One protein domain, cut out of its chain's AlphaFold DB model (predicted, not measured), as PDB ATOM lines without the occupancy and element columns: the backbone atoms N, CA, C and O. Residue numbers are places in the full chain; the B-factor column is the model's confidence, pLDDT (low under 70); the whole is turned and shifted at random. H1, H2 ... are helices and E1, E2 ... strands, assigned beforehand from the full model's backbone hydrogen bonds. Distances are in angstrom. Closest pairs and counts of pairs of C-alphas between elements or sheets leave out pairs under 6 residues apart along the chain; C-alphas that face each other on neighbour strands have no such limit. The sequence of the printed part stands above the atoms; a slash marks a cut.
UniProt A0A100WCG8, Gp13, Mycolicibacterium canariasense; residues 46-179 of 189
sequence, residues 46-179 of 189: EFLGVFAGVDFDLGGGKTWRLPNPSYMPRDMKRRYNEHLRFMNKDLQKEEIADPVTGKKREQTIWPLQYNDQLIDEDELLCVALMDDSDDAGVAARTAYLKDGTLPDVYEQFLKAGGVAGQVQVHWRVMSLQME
ATOM      1  N   GLU A  46      11.841  -8.863 -28.079       93.00
ATOM      2  CA  GLU A  46      11.134 -10.072 -27.653       93.00
ATOM      3  C   GLU A  46      12.019 -10.942 -26.754       93.00
ATOM      4  O   GLU A  46      11.626 -11.279 -25.638       93.00
ATOM      5  N   PHE A  47      13.248 -11.232 -27.188       90.12
ATOM      6  CA  PHE A  47      14.200 -12.025 -26.409       90.12
ATOM      7  C   PHE A  47      14.530 -11.389 -25.050       90.12
ATOM      8  O   PHE A  47      14.681 -12.077 -24.037       90.12
ATOM      9  N   LEU A  48      14.658 -10.062 -25.014       89.38
ATOM     10  CA  LEU A  48      14.998  -9.321 -23.803       89.38
ATOM     11  C   LEU A  48      13.785  -9.024 -22.910       89.38
ATOM     12  O   LEU A  48      13.989  -8.654 -21.752       89.38
ATOM     13  N   GLY A  49      12.558  -9.217 -23.402       92.00
ATOM     14  CA  GLY A  49      11.326  -8.890 -22.683       92.00
ATOM     15  C   GLY A  49      11.134  -7.385 -22.481       92.00
ATOM     16  O   GLY A  49      10.667  -6.961 -21.425       92.00
ATOM     17  N   VAL A  50      11.536  -6.575 -23.463       93.81
ATOM     18  CA  VAL A  50      11.452  -5.103 -23.437       93.81
ATOM     19  C   VAL A  50      10.633  -4.593 -24.621       93.81
ATOM     20  O   VAL A  50      10.418  -5.311 -25.595       93.81
ATOM     21  N   PHE A  51      10.182  -3.339 -24.580       92.88
ATOM     22  CA  PHE A  51       9.500  -2.753 -25.735       92.88
ATOM     23  C   PHE A  51      10.478  -2.469 -26.882       92.88
ATOM     24  O   PHE A  51      11.536  -1.882 -26.665       92.88
ATOM     25  N   ALA A  52      10.104  -2.813 -28.117       93.06
ATOM     26  CA  ALA A  52      10.838  -2.390 -29.318       93.06
ATOM     27  C   ALA A  52      10.616  -0.897 -29.649       93.06
ATOM     28  O   ALA A  52      11.418  -0.281 -30.350       93.06
ATOM     29  N   GLY A  53       9.515  -0.331 -29.163       94.12
ATOM     30  CA  GLY A  53       9.055   1.032 -29.404       94.12
ATOM     31  C   GLY A  53       7.588   1.180 -28.993       94.12
ATOM     32  O   GLY A  53       6.941   0.184 -28.663       94.12
ATOM     33  N   VAL A  54       7.081   2.408 -29.027       94.62
ATOM     34  CA  VAL A  54       5.698   2.773 -28.695       94.62
ATOM     35  C   VAL A  54       5.111   3.557 -29.861       94.62
ATOM     36  O   VAL A  54       5.744   4.492 -30.344       94.62
ATOM     37  N   ASP A  55       3.917   3.181 -30.307       94.81
ATOM     38  CA  ASP A  55       3.201   3.900 -31.361       94.81
ATOM     39  C   ASP A  55       2.255   4.933 -30.737       94.81
ATOM     40  O   ASP A  55       1.511   4.627 -29.804       94.81
ATOM     41  N   PHE A  56       2.286   6.151 -31.267       94.81
ATOM     42  CA  PHE A  56       1.408   7.256 -30.909       94.81
ATOM     43  C   PHE A  56       0.476   7.576 -32.074       94.81
ATOM     44  O   PHE A  56       0.907   7.626 -33.228       94.81
ATOM     45  N   ASP A  57      -0.796   7.810 -31.765       94.19
ATOM     46  CA  ASP A  57      -1.773   8.307 -32.730       94.19
ATOM     47  C   ASP A  57      -1.537   9.804 -32.976       94.19
ATOM     48  O   ASP A  57      -1.440  10.593 -32.036       94.19
ATOM     49  N   LEU A  58      -1.420  10.182 -34.247       94.19
ATOM     50  CA  LEU A  58      -1.287  11.568 -34.700       94.19
ATOM     51  C   LEU A  58      -2.619  12.143 -35.208       94.19
ATOM     52  O   LEU A  58      -2.665  13.267 -35.712       94.19
ATOM     53  N   GLY A  59      -3.703  11.372 -35.117       93.31
ATOM     54  CA  GLY A  59      -5.002  11.706 -35.673       93.31
ATOM     55  C   GLY A  59      -5.088  11.424 -37.174       93.31
ATOM     56  O   GLY A  59      -4.100  11.227 -37.884       93.31
ATOM     57  N   GLY A  60      -6.319  11.364 -37.691       90.56
ATOM     58  CA  GLY A  60      -6.562  11.135 -39.122       90.56
ATOM     59  C   GLY A  60      -6.034   9.791 -39.646       90.56
ATOM     60  O   GLY A  60      -5.748   9.679 -40.835       90.56
ATOM     61  N   GLY A  61      -5.880   8.790 -38.770       93.00
ATOM     62  CA  GLY A  61      -5.350   7.464 -39.108       93.00
ATOM     63  C   GLY A  61      -3.829   7.412 -39.279       93.00
ATOM     64  O   GLY A  61      -3.313   6.405 -39.760       93.00
ATOM     65  N   LYS A  62      -3.111   8.481 -38.916       94.19
ATOM     66  CA  LYS A  62      -1.648   8.519 -38.934       94.19
ATOM     67  C   LYS A  62      -1.091   8.099 -37.580       94.19
ATOM     68  O   LYS A  62      -1.622   8.474 -36.543       94.19
ATOM     69  N   THR A  63       0.031   7.394 -37.596       94.69
ATOM     70  CA  THR A  63       0.746   6.982 -36.385       94.69
ATOM     71  C   THR A  63       2.217   7.342 -36.492       94.69
ATOM     72  O   THR A  63       2.805   7.213 -37.566       94.69
ATOM     73  N   TRP A  64       2.829   7.719 -35.374       93.62
ATOM     74  CA  TRP A  64       4.275   7.870 -35.254       93.62
ATOM     75  C   TRP A  64       4.828   6.905 -34.217       93.62
ATOM     76  O   TRP A  64       4.250   6.734 -33.147       93.62
ATOM     77  N   ARG A  65       5.964   6.282 -34.528       93.06
ATOM     78  CA  ARG A  65       6.609   5.312 -33.648       93.06
ATOM     79  C   ARG A  65       7.798   5.940 -32.939       93.06
ATOM     80  O   ARG A  65       8.789   6.276 -33.581       93.06
ATOM     81  N   LEU A  66       7.735   5.986 -31.613       93.75
ATOM     82  CA  LEU A  66       8.883   6.227 -30.747       93.75
ATOM     83  C   LEU A  66       9.693   4.927 -30.634       93.75
ATOM     84  O   LEU A  66       9.227   3.986 -29.983       93.75
ATOM     85  N   PRO A  67      10.888   4.810 -31.238       92.88
ATOM     86  CA  PRO A  67      11.690   3.603 -31.089       92.88
ATOM     87  C   PRO A  67      12.248   3.497 -29.667       92.88
ATOM     88  O   PRO A  67      12.470   4.501 -28.988       92.88
ATOM     89  N   ASN A  68      12.552   2.277 -29.226       93.75
ATOM     90  CA  ASN A  68      13.369   2.108 -28.029       93.75
ATOM     91  C   ASN A  68      14.739   2.793 -28.241       93.75
ATOM     92  O   ASN A  68      15.345   2.597 -29.303       93.75
ATOM     93  N   PRO A  69      15.273   3.525 -27.247       93.38
ATOM     94  CA  PRO A  69      16.580   4.180 -27.337       93.38
ATOM     95  C   PRO A  69      17.720   3.268 -27.828       93.38
ATOM     96  O   PRO A  69      18.625   3.711 -28.538       93.38
ATOM     97  N   SER A  70      17.683   1.978 -27.482       91.75
ATOM     98  CA  SER A  70      18.692   0.995 -27.894       91.75
ATOM     99  C   SER A  70      18.591   0.572 -29.361       91.75
ATOM    100  O   SER A  70      19.581   0.089 -29.910       91.75
ATOM    101  N   TYR A  71      17.437   0.771 -30.002       91.06
ATOM    102  CA  TYR A  71      17.156   0.367 -31.384       91.06
ATOM    103  C   TYR A  71      16.974   1.559 -32.335       91.06
ATOM    104  O   TYR A  71      16.488   1.389 -33.451       91.06
ATOM    105  N   MET A  72      17.354   2.767 -31.907       90.38
ATOM    106  CA  MET A  72      17.234   3.967 -32.733       90.38
ATOM    107  C   MET A  72      17.940   3.825 -34.092       90.38
ATOM    108  O   MET A  72      19.108   3.414 -34.136       90.38
ATOM    109  N   PRO A  73      17.299   4.277 -35.186       89.00
ATOM    110  CA  PRO A  73      17.972   4.499 -36.459       89.00
ATOM    111  C   PRO A  73      19.159   5.458 -36.314       89.00
ATOM    112  O   PRO A  73      19.172   6.332 -35.445       89.00
ATOM    113  N   ARG A  74      20.156   5.323 -37.195       88.94
ATOM    114  CA  ARG A  74      21.416   6.085 -37.134       88.94
ATOM    115  C   ARG A  74      21.201   7.600 -37.072       88.94
ATOM    116  O   ARG A  74      21.801   8.254 -36.221       88.94
ATOM    117  N   ASP A  75      20.355   8.130 -37.943       87.62
ATOM    118  CA  ASP A  75      20.159   9.577 -38.083       87.62
ATOM    119  C   ASP A  75      19.396  10.135 -36.866       87.62
ATOM    120  O   ASP A  75      19.793  11.115 -36.241       87.62
ATOM    121  N   MET A  76      18.379   9.412 -36.384       91.12
ATOM    122  CA  MET A  76      17.714   9.743 -35.117       91.12
ATOM    123  C   MET A  76      18.686   9.709 -33.927       91.12
ATOM    124  O   MET A  76      18.692  10.614 -33.096       91.12
ATOM    125  N   LYS A  77      19.578   8.712 -33.868       91.69
ATOM    126  CA  LYS A  77      20.589   8.605 -32.807       91.69
ATOM    127  C   LYS A  77      21.578   9.769 -32.824       91.69
ATOM    128  O   LYS A  77      22.005  10.216 -31.761       91.69
ATOM    129  N   ARG A  78      21.944  10.274 -34.005       91.88
ATOM    130  CA  ARG A  78      22.796  11.463 -34.141       91.88
ATOM    131  C   ARG A  78      22.121  12.686 -33.519       91.88
ATOM    132  O   ARG A  78      22.743  13.355 -32.697       91.88
ATOM    133  N   ARG A  79      20.854  12.933 -33.855       93.12
ATOM    134  CA  ARG A  79      20.060  14.038 -33.293       93.12
ATOM    135  C   ARG A  79      19.829  13.896 -31.792       93.12
ATOM    136  O   ARG A  79      19.988  14.865 -31.058       93.12
ATOM    137  N   TYR A  80      19.565  12.685 -31.309       93.88
ATOM    138  CA  TYR A  80      19.446  12.429 -29.875       93.88
ATOM    139  C   TYR A  80      20.759  12.686 -29.118       93.88
ATOM    140  O   TYR A  80      20.758  13.309 -28.060       93.88
ATOM    141  N   ASN A  81      21.904  12.269 -29.662       94.38
ATOM    142  CA  ASN A  81      23.200  12.568 -29.048       94.38
ATOM    143  C   ASN A  81      23.481  14.076 -29.004       94.38
ATOM    144  O   ASN A  81      24.077  14.565 -28.046       94.38
ATOM    145  N   GLU A  82      23.043  14.810 -30.025       93.81
ATOM    146  CA  GLU A  82      23.126  16.268 -30.056       93.81
ATOM    147  C   GLU A  82      22.210  16.918 -29.008       93.81
ATOM    148  O   GLU A  82      22.633  17.838 -28.305       93.81
ATOM    149  N   HIS A  83      21.000  16.387 -28.817       94.00
ATOM    150  CA  HIS A  83      20.132  16.753 -27.698       94.00
ATOM    151  C   HIS A  83      20.838  16.524 -26.348       94.00
ATOM    152  O   HIS A  83      20.935  17.451 -25.547       94.00
ATOM    153  N   LEU A  84      21.444  15.353 -26.120       94.50
ATOM    154  CA  LEU A  84      22.204  15.079 -24.891       94.50
ATOM    155  C   LEU A  84      23.404  16.021 -24.700       94.50
ATOM    156  O   LEU A  84      23.673  16.462 -23.580       94.50
ATOM    157  N   ARG A  85      24.135  16.341 -25.780       95.44
ATOM    158  CA  ARG A  85      25.230  17.325 -25.753       95.44
ATOM    159  C   ARG A  85      24.708  18.671 -25.269       95.44
ATOM    160  O   ARG A  85      25.307  19.240 -24.358       95.44
ATOM    161  N   PHE A  86      23.616  19.154 -25.857       95.06
ATOM    162  CA  PHE A  86      23.016  20.439 -25.513       95.06
ATOM    163  C   PHE A  86      22.573  20.491 -24.052       95.06
ATOM    164  O   PHE A  86      22.993  21.392 -23.328       95.06
ATOM    165  N   MET A  87      21.821  19.481 -23.601       93.38
ATOM    166  CA  MET A  87      21.326  19.390 -22.222       93.38
ATOM    167  C   MET A  87      22.460  19.412 -21.185       93.38
ATOM    168  O   MET A  87      22.288  19.890 -20.069       93.38
ATOM    169  N   ASN A  88      23.648  18.917 -21.540       92.38
ATOM    170  CA  ASN A  88      24.803  18.892 -20.642       92.38
ATOM    171  C   ASN A  88      25.670  20.166 -20.734       92.38
ATOM    172  O   ASN A  88      26.192  20.664 -19.729       92.38
ATOM    173  N   LYS A  89      25.871  20.693 -21.945       92.56
ATOM    174  CA  LYS A  89      26.907  21.704 -22.207       92.56
ATOM    175  C   LYS A  89      26.387  23.116 -22.399       92.56
ATOM    176  O   LYS A  89      27.073  24.036 -21.970       92.56
ATOM    177  N   ASP A  90      25.232  23.274 -23.029       94.19
ATOM    178  CA  ASP A  90      24.835  24.558 -23.611       94.19
ATOM    179  C   ASP A  90      23.707  25.249 -22.832       94.19
ATOM    180  O   ASP A  90      23.487  26.443 -23.023       94.19
ATOM    181  N   LEU A  91      22.995  24.523 -21.961       95.00
ATOM    182  CA  LEU A  91      22.019  25.119 -21.048       95.00
ATOM    183  C   LEU A  91      22.682  26.135 -20.112       95.00
ATOM    184  O   LEU A  91      23.854  25.993 -19.755       95.00
ATOM    185  N   GLN A  92      21.911  27.135 -19.681       94.62
ATOM    186  CA  GLN A  92      22.382  28.130 -18.724       94.62
ATOM    187  C   GLN A  92      22.740  27.489 -17.376       94.62
ATOM    188  O   GLN A  92      22.037  26.615 -16.857       94.62
ATOM    189  N   LYS A  93      23.858  27.948 -16.810       95.06
ATOM    190  CA  LYS A  93      24.428  27.447 -15.558       95.06
ATOM    191  C   LYS A  93      24.665  28.587 -14.586       95.06
ATOM    192  O   LYS A  93      24.997  29.699 -14.989       95.06
ATOM    193  N   GLU A  94      24.547  28.270 -13.308       94.50
ATOM    194  CA  GLU A  94      24.928  29.134 -12.201       94.50
ATOM    195  C   GLU A  94      26.049  28.490 -11.380       94.50
ATOM    196  O   GLU A  94      26.215  27.266 -11.349       94.50
ATOM    197  N   GLU A  95      26.843  29.328 -10.718       95.44
ATOM    198  CA  GLU A  95      27.886  28.875  -9.808       95.44
ATOM    199  C   GLU A  95      27.327  28.823  -8.386       95.44
ATOM    200  O   GLU A  95      26.957  29.845  -7.809       95.44
ATOM    201  N   ILE A  96      27.290  27.625  -7.805       93.62
ATOM    202  CA  ILE A  96      26.796  27.396  -6.447       93.62
ATOM    203  C   ILE A  96      27.961  26.942  -5.574       93.62
ATOM    204  O   ILE A  96      28.754  26.075  -5.952       93.62
ATOM    205  N   ALA A  97      28.065  27.519  -4.378       92.75
ATOM    206  CA  ALA A  97      28.987  27.041  -3.359       92.75
ATOM    207  C   ALA A  97      28.370  25.845  -2.621       92.75
ATOM    208  O   ALA A  97      27.252  25.923  -2.114       92.75
ATOM    209  N   ASP A  98      29.109  24.741  -2.542       86.69
ATOM    210  CA  ASP A  98      28.721  23.595  -1.732       86.69
ATOM    211  C   ASP A  98      28.579  24.026  -0.257       86.69
ATOM    212  O   ASP A  98      29.518  24.604   0.301       86.69
ATOM    213  N   PRO A  99      27.430  23.754   0.391       87.38
ATOM    214  CA  PRO A  99      27.128  24.302   1.711       87.38
ATOM    215  C   PRO A  99      28.035  23.753   2.819       87.38
ATOM    216  O   PRO A  99      28.103  24.342   3.895       87.38
ATOM    217  N   VAL A 100      28.723  22.633   2.578       88.69
ATOM    218  CA  VAL A 100      29.579  21.965   3.568       88.69
ATOM    219  C   VAL A 100      31.050  22.269   3.309       88.69
ATOM    220  O   VAL A 100      31.803  22.567   4.232       88.69
ATOM    221  N   THR A 101      31.481  22.180   2.053       91.25
ATOM    222  CA  THR A 101      32.895  22.287   1.671       91.25
ATOM    223  C   THR A 101      33.289  23.677   1.178       91.25
ATOM    224  O   THR A 101      34.481  23.941   1.029       91.25
ATOM    225  N   GLY A 102      32.321  24.550   0.879       88.62
ATOM    226  CA  GLY A 102      32.547  25.875   0.293       88.62
ATOM    227  C   GLY A 102      33.111  25.839  -1.132       88.62
ATOM    228  O   GLY A 102      33.418  26.886  -1.704       88.62
ATOM    229  N   LYS A 103      33.272  24.647  -1.722       93.31
ATOM    230  CA  LYS A 103      33.774  24.490  -3.087       93.31
ATOM    231  C   LYS A 103      32.709  24.946  -4.072       93.31
ATOM    232  O   LYS A 103      31.560  24.518  -3.997       93.31
ATOM    233  N   LYS A 104      33.115  25.792  -5.011       94.50
ATOM    234  CA  LYS A 104      32.274  26.255  -6.113       94.50
ATOM    235  C   LYS A 104      32.092  25.129  -7.127       94.50
ATOM    236  O   LYS A 104      33.062  24.455  -7.481       94.50
ATOM    237  N   ARG A 105      30.858  24.932  -7.578       92.75
ATOM    238  CA  ARG A 105      30.511  24.035  -8.682       92.75
ATOM    239  C   ARG A 105      29.510  24.720  -9.599       92.75
ATOM    240  O   ARG A 105      28.668  25.482  -9.136       92.75
ATOM    241  N   GLU A 106      29.585  24.403 -10.881       93.69
ATOM    242  CA  GLU A 106      28.545  24.787 -11.827       93.69
ATOM    243  C   GLU A 106      27.351  23.840 -11.703       93.69
ATOM    244  O   GLU A 106      27.515  22.623 -11.571       93.69
ATOM    245  N   GLN A 107      26.150  24.400 -11.772       92.38
ATOM    246  CA  GLN A 107      24.903  23.654 -11.827       92.38
ATOM    247  C   GLN A 107      23.977  24.280 -12.872       92.38
ATOM    248  O   GLN A 107      23.936  25.496 -13.023       92.38
ATOM    249  N   THR A 108      23.244  23.446 -13.610       94.31
ATOM    250  CA  THR A 108      22.202  23.904 -14.538       94.31
ATOM    251  C   THR A 108      21.087  24.617 -13.776       94.31
ATOM    252  O   THR A 108      20.610  24.098 -12.761       94.31
ATOM    253  N   ILE A 109      20.664  25.773 -14.285       94.12
ATOM    254  CA  ILE A 109      19.556  26.551 -13.724       94.12
ATOM    255  C   ILE A 109      18.235  25.825 -14.001       94.12
ATOM    256  O   ILE A 109      18.010  25.327 -15.105       94.12
ATOM    257  N   TRP A 110      17.358  25.781 -12.995       91.12
ATOM    258  CA  TRP A 110      16.001  25.244 -13.109       91.12
ATOM    259  C   TRP A 110      14.956  26.340 -12.837       91.12
ATOM    260  O   TRP A 110      15.091  27.036 -11.828       91.12
ATOM    261  N   PRO A 111      13.893  26.478 -13.658       93.88
ATOM    262  CA  PRO A 111      13.595  25.742 -14.899       93.88
ATOM    263  C   PRO A 111      14.664  25.908 -15.988       93.88
ATOM    264  O   PRO A 111      15.401  26.897 -15.969       93.88
ATOM    265  N   LEU A 112      14.753  24.931 -16.902       94.94
ATOM    266  CA  LEU A 112      15.783  24.905 -17.945       94.94
ATOM    267  C   LEU A 112      15.694  26.140 -18.831       94.94
ATOM    268  O   LEU A 112      14.607  26.523 -19.268       94.94
ATOM    269  N   GLN A 113      16.850  26.731 -19.114       94.56
ATOM    270  CA  GLN A 113      16.938  27.947 -19.907       94.56
ATOM    271  C   GLN A 113      18.095  27.910 -20.901       94.56
ATOM    272  O   GLN A 113      19.158  27.332 -20.646       94.56
ATOM    273  N   TYR A 114      17.882  28.579 -22.030       93.81
ATOM    274  CA  TYR A 114      18.877  28.845 -23.059       93.81
ATOM    275  C   TYR A 114      18.658  30.257 -23.600       93.81
ATOM    276  O   TYR A 114      17.548  30.589 -23.996       93.81
ATOM    277  N   ASN A 115      19.696  31.098 -23.605       91.56
ATOM    278  CA  ASN A 115      19.599  32.509 -24.020       91.56
ATOM    279  C   ASN A 115      18.423  33.268 -23.365       91.56
ATOM    280  O   ASN A 115      17.677  33.965 -24.048       91.56
ATOM    281  N   ASP A 116      18.244  33.094 -22.051       89.69
ATOM    282  CA  ASP A 116      17.166  33.693 -21.245       89.69
ATOM    283  C   ASP A 116      15.739  33.292 -21.678       89.69
ATOM    284  O   ASP A 116      14.753  33.908 -21.268       89.69
ATOM    285  N   GLN A 117      15.609  32.239 -22.491       91.06
ATOM    286  CA  GLN A 117      14.339  31.624 -22.866       91.06
ATOM    287  C   GLN A 117      14.157  30.291 -22.145       91.06
ATOM    288  O   GLN A 117      15.107  29.521 -21.991       91.06
ATOM    289  N   LEU A 118      12.922  30.018 -21.719       93.44
ATOM    290  CA  LEU A 118      12.548  28.734 -21.136       93.44
ATOM    291  C   LEU A 118      12.629  27.630 -22.188       93.44
ATOM    292  O   LEU A 118      12.210  27.818 -23.327       93.44
ATOM    293  N   ILE A 119      13.137  26.476 -21.770       93.94
ATOM    294  CA  ILE A 119      13.212  25.270 -22.586       93.94
ATOM    295  C   ILE A 119      12.382  24.183 -21.917       93.94
ATOM    296  O   ILE A 119      12.648  23.814 -20.772       93.94
ATOM    297  N   ASP A 120      11.418  23.634 -22.649       93.12
ATOM    298  CA  ASP A 120      10.786  22.369 -22.290       93.12
ATOM    299  C   ASP A 120      11.654  21.204 -22.805       93.12
ATOM    300  O   ASP A 120      12.059  21.167 -23.975       93.12
ATOM    301  N   GLU A 121      12.005  20.280 -21.907       91.19
ATOM    302  CA  GLU A 121      12.826  19.108 -22.226       91.19
ATOM    303  C   GLU A 121      12.075  18.099 -23.102       91.19
ATOM    304  O   GLU A 121      12.696  17.503 -23.985       91.19
ATOM    305  N   ASP A 122      10.767  17.906 -22.889       91.75
ATOM    306  CA  ASP A 122       9.950  16.978 -23.680       91.75
ATOM    307  C   ASP A 122       9.812  17.486 -25.112       91.75
ATOM    308  O   ASP A 122      10.049  16.731 -26.055       91.75
ATOM    309  N   GLU A 123       9.526  18.777 -25.284       93.31
ATOM    310  CA  GLU A 123       9.453  19.392 -26.611       93.31
ATOM    311  C   GLU A 123      10.804  19.295 -27.326       93.31
ATOM    312  O   GLU A 123      10.876  18.854 -28.474       93.31
ATOM    313  N   LEU A 124      11.905  19.602 -26.630       93.38
ATOM    314  CA  LEU A 124      13.243  19.505 -27.212       93.38
ATOM    315  C   LEU A 124      13.650  18.055 -27.532       93.38
ATOM    316  O   LEU A 124      14.386  17.817 -28.497       93.38
ATOM    317  N   LEU A 125      13.201  17.077 -26.744       94.31
ATOM    318  CA  LEU A 125      13.360  15.658 -27.058       94.31
ATOM    319  C   LEU A 125      12.556  15.300 -28.314       94.31
ATOM    320  O   LEU A 125      13.087  14.649 -29.212       94.31
ATOM    321  N   CYS A 126      11.313  15.765 -28.427       93.31
ATOM    322  CA  CYS A 126      10.476  15.537 -29.605       93.31
ATOM    323  C   CYS A 126      11.094  16.153 -30.867       93.31
ATOM    324  O   CYS A 126      11.165  15.482 -31.894       93.31
ATOM    325  N   VAL A 127      11.654  17.363 -30.773       92.88
ATOM    326  CA  VAL A 127      12.433  18.003 -31.847       92.88
ATOM    327  C   VAL A 127      13.610  17.127 -32.292       92.88
ATOM    328  O   VAL A 127      13.896  17.008 -33.483       92.88
ATOM    329  N   ALA A 128      14.284  16.457 -31.357       93.12
ATOM    330  CA  ALA A 128      15.388  15.563 -31.694       93.12
ATOM    331  C   ALA A 128      14.929  14.261 -32.379       93.12
ATOM    332  O   ALA A 128      15.674  13.706 -33.192       93.12
ATOM    333  N   LEU A 129      13.735  13.762 -32.050       92.88
ATOM    334  CA  LEU A 129      13.284  12.424 -32.442       92.88
ATOM    335  C   LEU A 129      12.323  12.400 -33.637       92.88
ATOM    336  O   LEU A 129      12.326  11.421 -34.378       92.88
ATOM    337  N   MET A 130      11.491  13.425 -33.825       90.50
ATOM    338  CA  MET A 130      10.329  13.342 -34.720       90.50
ATOM    339  C   MET A 130      10.588  13.757 -36.171       90.50
ATOM    340  O   MET A 130       9.735  13.512 -37.015       90.50
ATOM    341  N   ASP A 131      11.739  14.355 -36.479       85.75
ATOM    342  CA  ASP A 131      12.045  14.783 -37.852       85.75
ATOM    343  C   ASP A 131      12.475  13.633 -38.778       85.75
ATOM    344  O   ASP A 131      13.055  12.637 -38.330       85.75
ATOM    345  N   ASP A 132      12.278  13.820 -40.082       78.00
ATOM    346  CA  ASP A 132      12.500  12.784 -41.105       78.00
ATOM    347  C   ASP A 132      13.958  12.675 -41.577       78.00
ATOM    348  O   ASP A 132      14.349  11.701 -42.222       78.00
ATOM    349  N   SER A 133      14.790  13.672 -41.268       81.44
ATOM    350  CA  SER A 133      16.205  13.683 -41.639       81.44
ATOM    351  C   SER A 133      17.053  14.466 -40.644       81.44
ATOM    352  O   SER A 133      16.550  15.219 -39.809       81.44
ATOM    353  N   ASP A 134      18.368  14.297 -40.750       82.94
ATOM    354  CA  ASP A 134      19.323  15.052 -39.947       82.94
ATOM    355  C   ASP A 134      19.272  16.562 -40.230       82.94
ATOM    356  O   ASP A 134      19.321  17.355 -39.292       82.94
ATOM    357  N   ASP A 135      19.147  16.964 -41.498       84.12
ATOM    358  CA  ASP A 135      19.096  18.380 -41.881       84.12
ATOM    359  C   ASP A 135      17.789  19.031 -41.413       84.12
ATOM    360  O   ASP A 135      17.812  20.133 -40.861       84.12
ATOM    361  N   ALA A 136      16.667  18.316 -41.552       84.88
ATOM    362  CA  ALA A 136      15.375  18.762 -41.036       84.88
ATOM    363  C   ALA A 136      15.408  18.903 -39.506       84.88
ATOM    364  O   ALA A 136      15.042  19.951 -38.988       84.88
ATOM    365  N   GLY A 137      15.984  17.930 -38.789       86.44
ATOM    366  CA  GLY A 137      16.114  18.011 -37.332       86.44
ATOM    367  C   GLY A 137      17.023  19.145 -36.846       86.44
ATOM    368  O   GLY A 137      16.754  19.754 -35.811       86.44
ATOM    369  N   VAL A 138      18.087  19.487 -37.585       88.50
ATOM    370  CA  VAL A 138      18.910  20.672 -37.274       88.50
ATOM    371  C   VAL A 138      18.110  21.958 -37.484       88.50
ATOM    372  O   VAL A 138      18.190  22.871 -36.656       88.50
ATOM    373  N   ALA A 139      17.326  22.033 -38.562       91.06
ATOM    374  CA  ALA A 139      16.466  23.177 -38.838       91.06
ATOM    375  C   ALA A 139      15.371  23.332 -37.772       91.06
ATOM    376  O   ALA A 139      15.231  24.422 -37.217       91.06
ATOM    377  N   ALA A 140      14.674  22.252 -37.409       91.56
ATOM    378  CA  ALA A 140      13.646  22.258 -36.372       91.56
ATOM    379  C   ALA A 140      14.215  22.640 -35.006       91.56
ATOM    380  O   ALA A 140      13.652  23.484 -34.316       91.56
ATOM    381  N   ARG A 141      15.394  22.122 -34.642       92.56
ATOM    382  CA  ARG A 141      16.087  22.536 -33.416       92.56
ATOM    383  C   ARG A 141      16.447  24.015 -33.421       92.56
ATOM    384  O   ARG A 141      16.318  24.678 -32.399       92.56
ATOM    385  N   THR A 142      16.905  24.532 -34.555       93.50
ATOM    386  CA  THR A 142      17.228  25.957 -34.689       93.50
ATOM    387  C   THR A 142      15.976  26.824 -34.568       93.50
ATOM    388  O   THR A 142      16.032  27.864 -33.921       93.50
ATOM    389  N   ALA A 143      14.858  26.397 -35.160       93.69
ATOM    390  CA  ALA A 143      13.579  27.089 -35.058       93.69
ATOM    391  C   ALA A 143      13.058  27.071 -33.611       93.69
ATOM    392  O   ALA A 143      12.835  28.130 -33.032       93.69
ATOM    393  N   TYR A 144      13.017  25.896 -32.977       94.69
ATOM    394  CA  TYR A 144      12.619  25.744 -31.578       94.69
ATOM    395  C   TYR A 144      13.432  26.642 -30.635       94.69
ATOM    396  O   TYR A 144      12.864  27.396 -29.854       94.69
ATOM    397  N   LEU A 145      14.764  26.649 -30.753       93.94
ATOM    398  CA  LEU A 145      15.629  27.487 -29.908       93.94
ATOM    399  C   LEU A 145      15.565  28.989 -30.221       93.94
ATOM    400  O   LEU A 145      16.174  29.779 -29.504       93.94
ATOM    401  N   LYS A 146      14.916  29.388 -31.317       93.38
ATOM    402  CA  LYS A 146      14.771  30.791 -31.710       93.38
ATOM    403  C   LYS A 146      13.442  31.370 -31.232       93.38
ATOM    404  O   LYS A 146      13.413  32.499 -30.742       93.38
ATOM    405  N   ASP A 147      12.355  30.637 -31.444       91.81
ATOM    406  CA  ASP A 147      10.992  31.134 -31.242       91.81
ATOM    407  C   ASP A 147      10.003  30.080 -30.717       91.81
ATOM    408  O   ASP A 147       8.808  30.359 -30.640       91.81
ATOM    409  N   GLY A 148      10.480  28.898 -30.318       91.88
ATOM    410  CA  GLY A 148       9.634  27.823 -29.798       91.88
ATOM    411  C   GLY A 148       8.853  27.061 -30.871       91.88
ATOM    412  O   GLY A 148       7.934  26.324 -30.531       91.88
ATOM    413  N   THR A 149       9.185  27.213 -32.158       93.31
ATOM    414  CA  THR A 149       8.525  26.450 -33.232       93.31
ATOM    415  C   THR A 149       8.720  24.942 -33.046       93.31
ATOM    416  O   THR A 149       9.850  24.454 -32.966       93.31
ATOM    417  N   LEU A 150       7.610  24.202 -33.025       91.81
ATOM    418  CA  LEU A 150       7.576  22.751 -32.851       91.81
ATOM    419  C   LEU A 150       7.551  22.022 -34.207       91.81
ATOM    420  O   LEU A 150       7.063  22.575 -35.193       91.81
ATOM    421  N   PRO A 151       8.032  20.767 -34.286       89.62
ATOM    422  CA  PRO A 151       7.893  19.953 -35.488       89.62
ATOM    423  C   PRO A 151       6.422  19.638 -35.791       89.62
ATOM    424  O   PRO A 151       5.653  19.319 -34.882       89.62
ATOM    425  N   ASP A 152       6.060  19.586 -37.076       91.31
ATOM    426  CA  ASP A 152       4.697  19.274 -37.542       91.31
ATOM    427  C   ASP A 152       4.136  17.965 -36.965       91.31
ATOM    428  O   ASP A 152       2.928  17.828 -36.751       91.31
ATOM    429  N   VAL A 153       5.003  16.973 -36.743       91.69
ATOM    430  CA  VAL A 153       4.636  15.675 -36.157       91.69
ATOM    431  C   VAL A 153       4.219  15.837 -34.696       91.69
ATOM    432  O   VAL A 153       3.212  15.263 -34.282       91.69
ATOM    433  N   TYR A 154       4.943  16.653 -33.925       92.50
ATOM    434  CA  TYR A 154       4.604  16.911 -32.528       92.50
ATOM    435  C   TYR A 154       3.330  17.750 -32.420       92.50
ATOM    436  O   TYR A 154       2.451  17.444 -31.618       92.50
ATOM    437  N   GLU A 155       3.149  18.737 -33.299       93.50
ATOM    438  CA  GLU A 155       1.884  19.469 -33.361       93.50
ATOM    439  C   GLU A 155       0.691  18.561 -33.695       93.50
ATOM    440  O   GLU A 155      -0.390  18.736 -33.132       93.50
ATOM    441  N   GLN A 156       0.858  17.605 -34.618       94.06
ATOM    442  CA  GLN A 156      -0.178  16.615 -34.935       94.06
ATOM    443  C   GLN A 156      -0.496  15.740 -33.721       94.06
ATOM    444  O   GLN A 156      -1.669  15.551 -33.405       94.06
ATOM    445  N   PHE A 157       0.532  15.277 -33.005       94.31
ATOM    446  CA  PHE A 157       0.375  14.530 -31.759       94.31
ATOM    447  C   PHE A 157      -0.452  15.311 -30.724       94.31
ATOM    448  O   PHE A 157      -1.446  14.792 -30.214       94.31
ATOM    449  N   LEU A 158      -0.121  16.581 -30.470       94.38
ATOM    450  CA  LEU A 158      -0.874  17.427 -29.536       94.38
ATOM    451  C   LEU A 158      -2.321  17.660 -30.004       94.38
ATOM    452  O   LEU A 158      -3.262  17.547 -29.218       94.38
ATOM    453  N   LYS A 159      -2.534  17.921 -31.303       95.50
ATOM    454  CA  LYS A 159      -3.875  18.103 -31.897       95.50
ATOM    455  C   LYS A 159      -4.736  16.837 -31.811       95.50
ATOM    456  O   LYS A 159      -5.958  16.947 -31.739       95.50
ATOM    457  N   ALA A 160      -4.121  15.655 -31.789       94.88
ATOM    458  CA  ALA A 160      -4.800  14.369 -31.623       94.88
ATOM    459  C   ALA A 160      -5.175  14.042 -30.163       94.88
ATOM    460  O   ALA A 160      -5.761  12.993 -29.903       94.88
ATOM    461  N   GLY A 161      -4.874  14.934 -29.212       94.00
ATOM    462  CA  GLY A 161      -5.105  14.717 -27.782       94.00
ATOM    463  C   GLY A 161      -3.906  14.113 -27.048       94.00
ATOM    464  O   GLY A 161      -4.048  13.701 -25.897       94.00
ATOM    465  N   GLY A 162      -2.739  14.063 -27.696       91.88
ATOM    466  CA  GLY A 162      -1.472  13.770 -27.041       91.88
ATOM    467  C   GLY A 162      -1.159  14.781 -25.939       91.88
ATOM    468  O   GLY A 162      -1.501  15.961 -26.038       91.88
ATOM    469  N   VAL A 163      -0.520  14.312 -24.870       92.44
ATOM    470  CA  VAL A 163      -0.195  15.136 -23.698       92.44
ATOM    471  C   VAL A 163       1.308  15.406 -23.658       92.44
ATOM    472  O   VAL A 163       2.108  14.482 -23.828       92.44
ATOM    473  N   ALA A 164       1.693  16.656 -23.393       89.50
ATOM    474  CA  ALA A 164       3.089  17.026 -23.167       89.50
ATOM    475  C   ALA A 164       3.707  16.176 -22.037       89.50
ATOM    476  O   ALA A 164       3.067  15.903 -21.018       89.50
ATOM    477  N   GLY A 165       4.937  15.707 -22.235       90.06
ATOM    478  CA  GLY A 165       5.645  14.806 -21.319       90.06
ATOM    479  C   GLY A 165       5.359  13.318 -21.539       90.06
ATOM    480  O   GLY A 165       6.101  12.467 -21.041       90.06
ATOM    481  N   GLN A 166       4.318  12.951 -22.296       93.00
ATOM    482  CA  GLN A 166       4.001  11.541 -22.546       93.00
ATOM    483  C   GLN A 166       5.131  10.838 -23.319       93.00
ATOM    484  O   GLN A 166       5.461   9.685 -23.019       93.00
ATOM    485  N   VAL A 167       5.761  11.534 -24.271       93.12
ATOM    486  CA  VAL A 167       6.891  11.007 -25.047       93.12
ATOM    487  C   VAL A 167       8.091  10.762 -24.133       93.12
ATOM    488  O   VAL A 167       8.617   9.646 -24.114       93.12
ATOM    489  N   GLN A 168       8.474  11.742 -23.307       92.88
ATOM    490  CA  GLN A 168       9.563  11.602 -22.335       92.88
ATOM    491  C   GLN A 168       9.316  10.466 -21.324       92.88
ATOM    492  O   GLN A 168      10.239   9.712 -20.996       92.88
ATOM    493  N   VAL A 169       8.078  10.277 -20.854       94.38
ATOM    494  CA  VAL A 169       7.732   9.171 -19.942       94.38
ATOM    495  C   VAL A 169       7.964   7.816 -20.610       94.38
ATOM    496  O   VAL A 169       8.657   6.965 -20.046       94.38
ATOM    497  N   HIS A 170       7.438   7.605 -21.820       95.31
ATOM    498  CA  HIS A 170       7.650   6.348 -22.544       95.31
ATOM    499  C   HIS A 170       9.122   6.131 -22.903       95.31
ATOM    500  O   HIS A 170       9.618   5.006 -22.789       95.31
ATOM    501  N   TRP A 171       9.841   7.200 -23.252       94.56
ATOM    502  CA  TRP A 171      11.286   7.173 -23.459       94.56
ATOM    503  C   TRP A 171      12.017   6.631 -22.228       94.56
ATOM    504  O   TRP A 171      12.766   5.653 -22.320       94.56
ATOM    505  N   ARG A 172      11.732   7.200 -21.050       94.19
ATOM    506  CA  ARG A 172      12.349   6.803 -19.781       94.19
ATOM    507  C   ARG A 172      12.007   5.369 -19.395       94.19
ATOM    508  O   ARG A 172      12.893   4.641 -18.950       94.19
ATOM    509  N   VAL A 173      10.754   4.952 -19.577       95.75
ATOM    510  CA  VAL A 173      10.324   3.567 -19.325       95.75
ATOM    511  C   VAL A 173      11.134   2.592 -20.177       95.75
ATOM    512  O   VAL A 173      11.672   1.623 -19.642       95.75
ATOM    513  N   MET A 174      11.279   2.862 -21.476       95.81
ATOM    514  CA  MET A 174      12.054   2.001 -22.374       95.81
ATOM    515  C   MET A 174      13.544   1.960 -22.015       95.81
ATOM    516  O   MET A 174      14.136   0.878 -22.026       95.81
ATOM    517  N   SER A 175      14.148   3.097 -21.639       93.81
ATOM    518  CA  SER A 175      15.531   3.121 -21.136       93.81
ATOM    519  C   SER A 175      15.695   2.257 -19.884       93.81
ATOM    520  O   SER A 175      16.590   1.415 -19.829       93.81
ATOM    521  N   LEU A 176      14.808   2.422 -18.897       94.12
ATOM    522  CA  LEU A 176      14.872   1.691 -17.629       94.12
ATOM    523  C   LEU A 176      14.689   0.184 -17.821       94.12
ATOM    524  O   LEU A 176      15.395  -0.595 -17.188       94.12
ATOM    525  N   GLN A 177      13.790  -0.244 -18.712       93.56
ATOM    526  CA  GLN A 177      13.619  -1.663 -19.034       93.56
ATOM    527  C   GLN A 177      14.918  -2.295 -19.540       93.56
ATOM    528  O   GLN A 177      15.297  -3.376 -19.085       93.56
ATOM    529  N   MET A 178      15.618  -1.609 -20.447       91.56
ATOM    530  CA  MET A 178      16.885  -2.101 -20.972       91.56
ATOM    531  C   MET A 178      17.974  -2.112 -19.894       91.56
ATOM    532  O   MET A 178      18.672  -3.111 -19.732       91.56
ATOM    533  N   GLU A 179      18.102  -1.030 -19.122       91.25
ATOM    534  CA  GLU A 179      19.078  -0.942 -18.032       91.25
ATOM    535  C   GLU A 179      18.885  -2.054 -16.995       91.25
ATOM    536  O   GLU A 179      19.848  -2.713 -16.601       91.25
TER     537      GLU A 179
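This is residues 46 to 179 of the 189 residues of the protein "Gp13" of Mycolicibacterium canariasense (UniProt A0A100WCG8). Three helices, H1, H2 and H3, lie side by side with their centres in a triangle, and H2 at the core runs opposite ways to the other two. The strand hairpin E1 and E2 lies at one end of the domain with H4 and H5 packed on it, and a second strand hairpin, E3 and E4, reaches away like an arm at the far end. The printed part has 134 residues with five named helices and four named strands, in the order E1, E2, H1, E3, E4, H2, H3, H4, H5; each sheet is one antiparallel pair and the class is mixed, helices and strands. It is only just compact, close to loose, with a radius of gyration of the C-alphas of 16.8 A and spans of 56 by 39 by 27 A.

E1 is residues 53 to 59, 18.7 A long from C-alpha 53 at (9.055, 1.032, -29.404), and E2 is residues 62 to 67, 16.2 A. H1 is residues 74 to 89, 22.3 A. E3 is residues 93 to 97, 13.0 A, and E4 is residues 104 to 108, 13.3 A. H2 is residues 121 to 129, 12.2 A, beginning at C-alpha 121 (12.826, 19.108, -22.226). H3 is residues 134 to 147, 20.1 A, and H4 is residues 152 to 159, 10.3 A. H5 is residues 166 to 179, 20.1 A, ending at C-alpha 179 (19.078, -0.942, -18.032).

H2 is the hub. H1 touches it with residues 76 to 83 alone, at a shallow tilt of 30 degrees, opposite ways; the closest C-alphas, of Arg 79 and Ala 128, are 5.2 A apart. H2 and H3 touch as a helical hairpin, at a shallow tilt of 26 degrees, with the C-alphas of Val 127 and Arg 141 closest at 6.0 A. H5 touches H2 with residues 167 to 168 alone, about perpendicular at 75 degrees, closest at the C-alphas of Asp 122 and Gln 168, 5.6 A. H4 is close to H2 but not clearly touching; the closest C-alphas, of Cys 126 and Tyr 154, are 6.7 A apart. The closest C-alphas of E1 and H4, of Leu 58 and Phe 157, are 4.5 A apart. In the hairpin E1 and E2, N 54 and O 66 are within hydrogen-bond range at 2.8 A; in the hairpin E3 and E4, N 94 and O 107 are at 2.9 A. In all five helices every O i to N i+4 pair is within range. E3 is apart from H2, H3, H4 and H5.

The two C-alphas farthest apart, of Gly 61 and Thr 101, are 57.8 A apart. The printed part has no cut. The link from E4 to H2, residues 109 to 120, is long, and in it residues 113 to 114 pair antiparallel with residues 117 to 118. The mean pLDDT of the printed part is 92.3, and no printed residue is under 70.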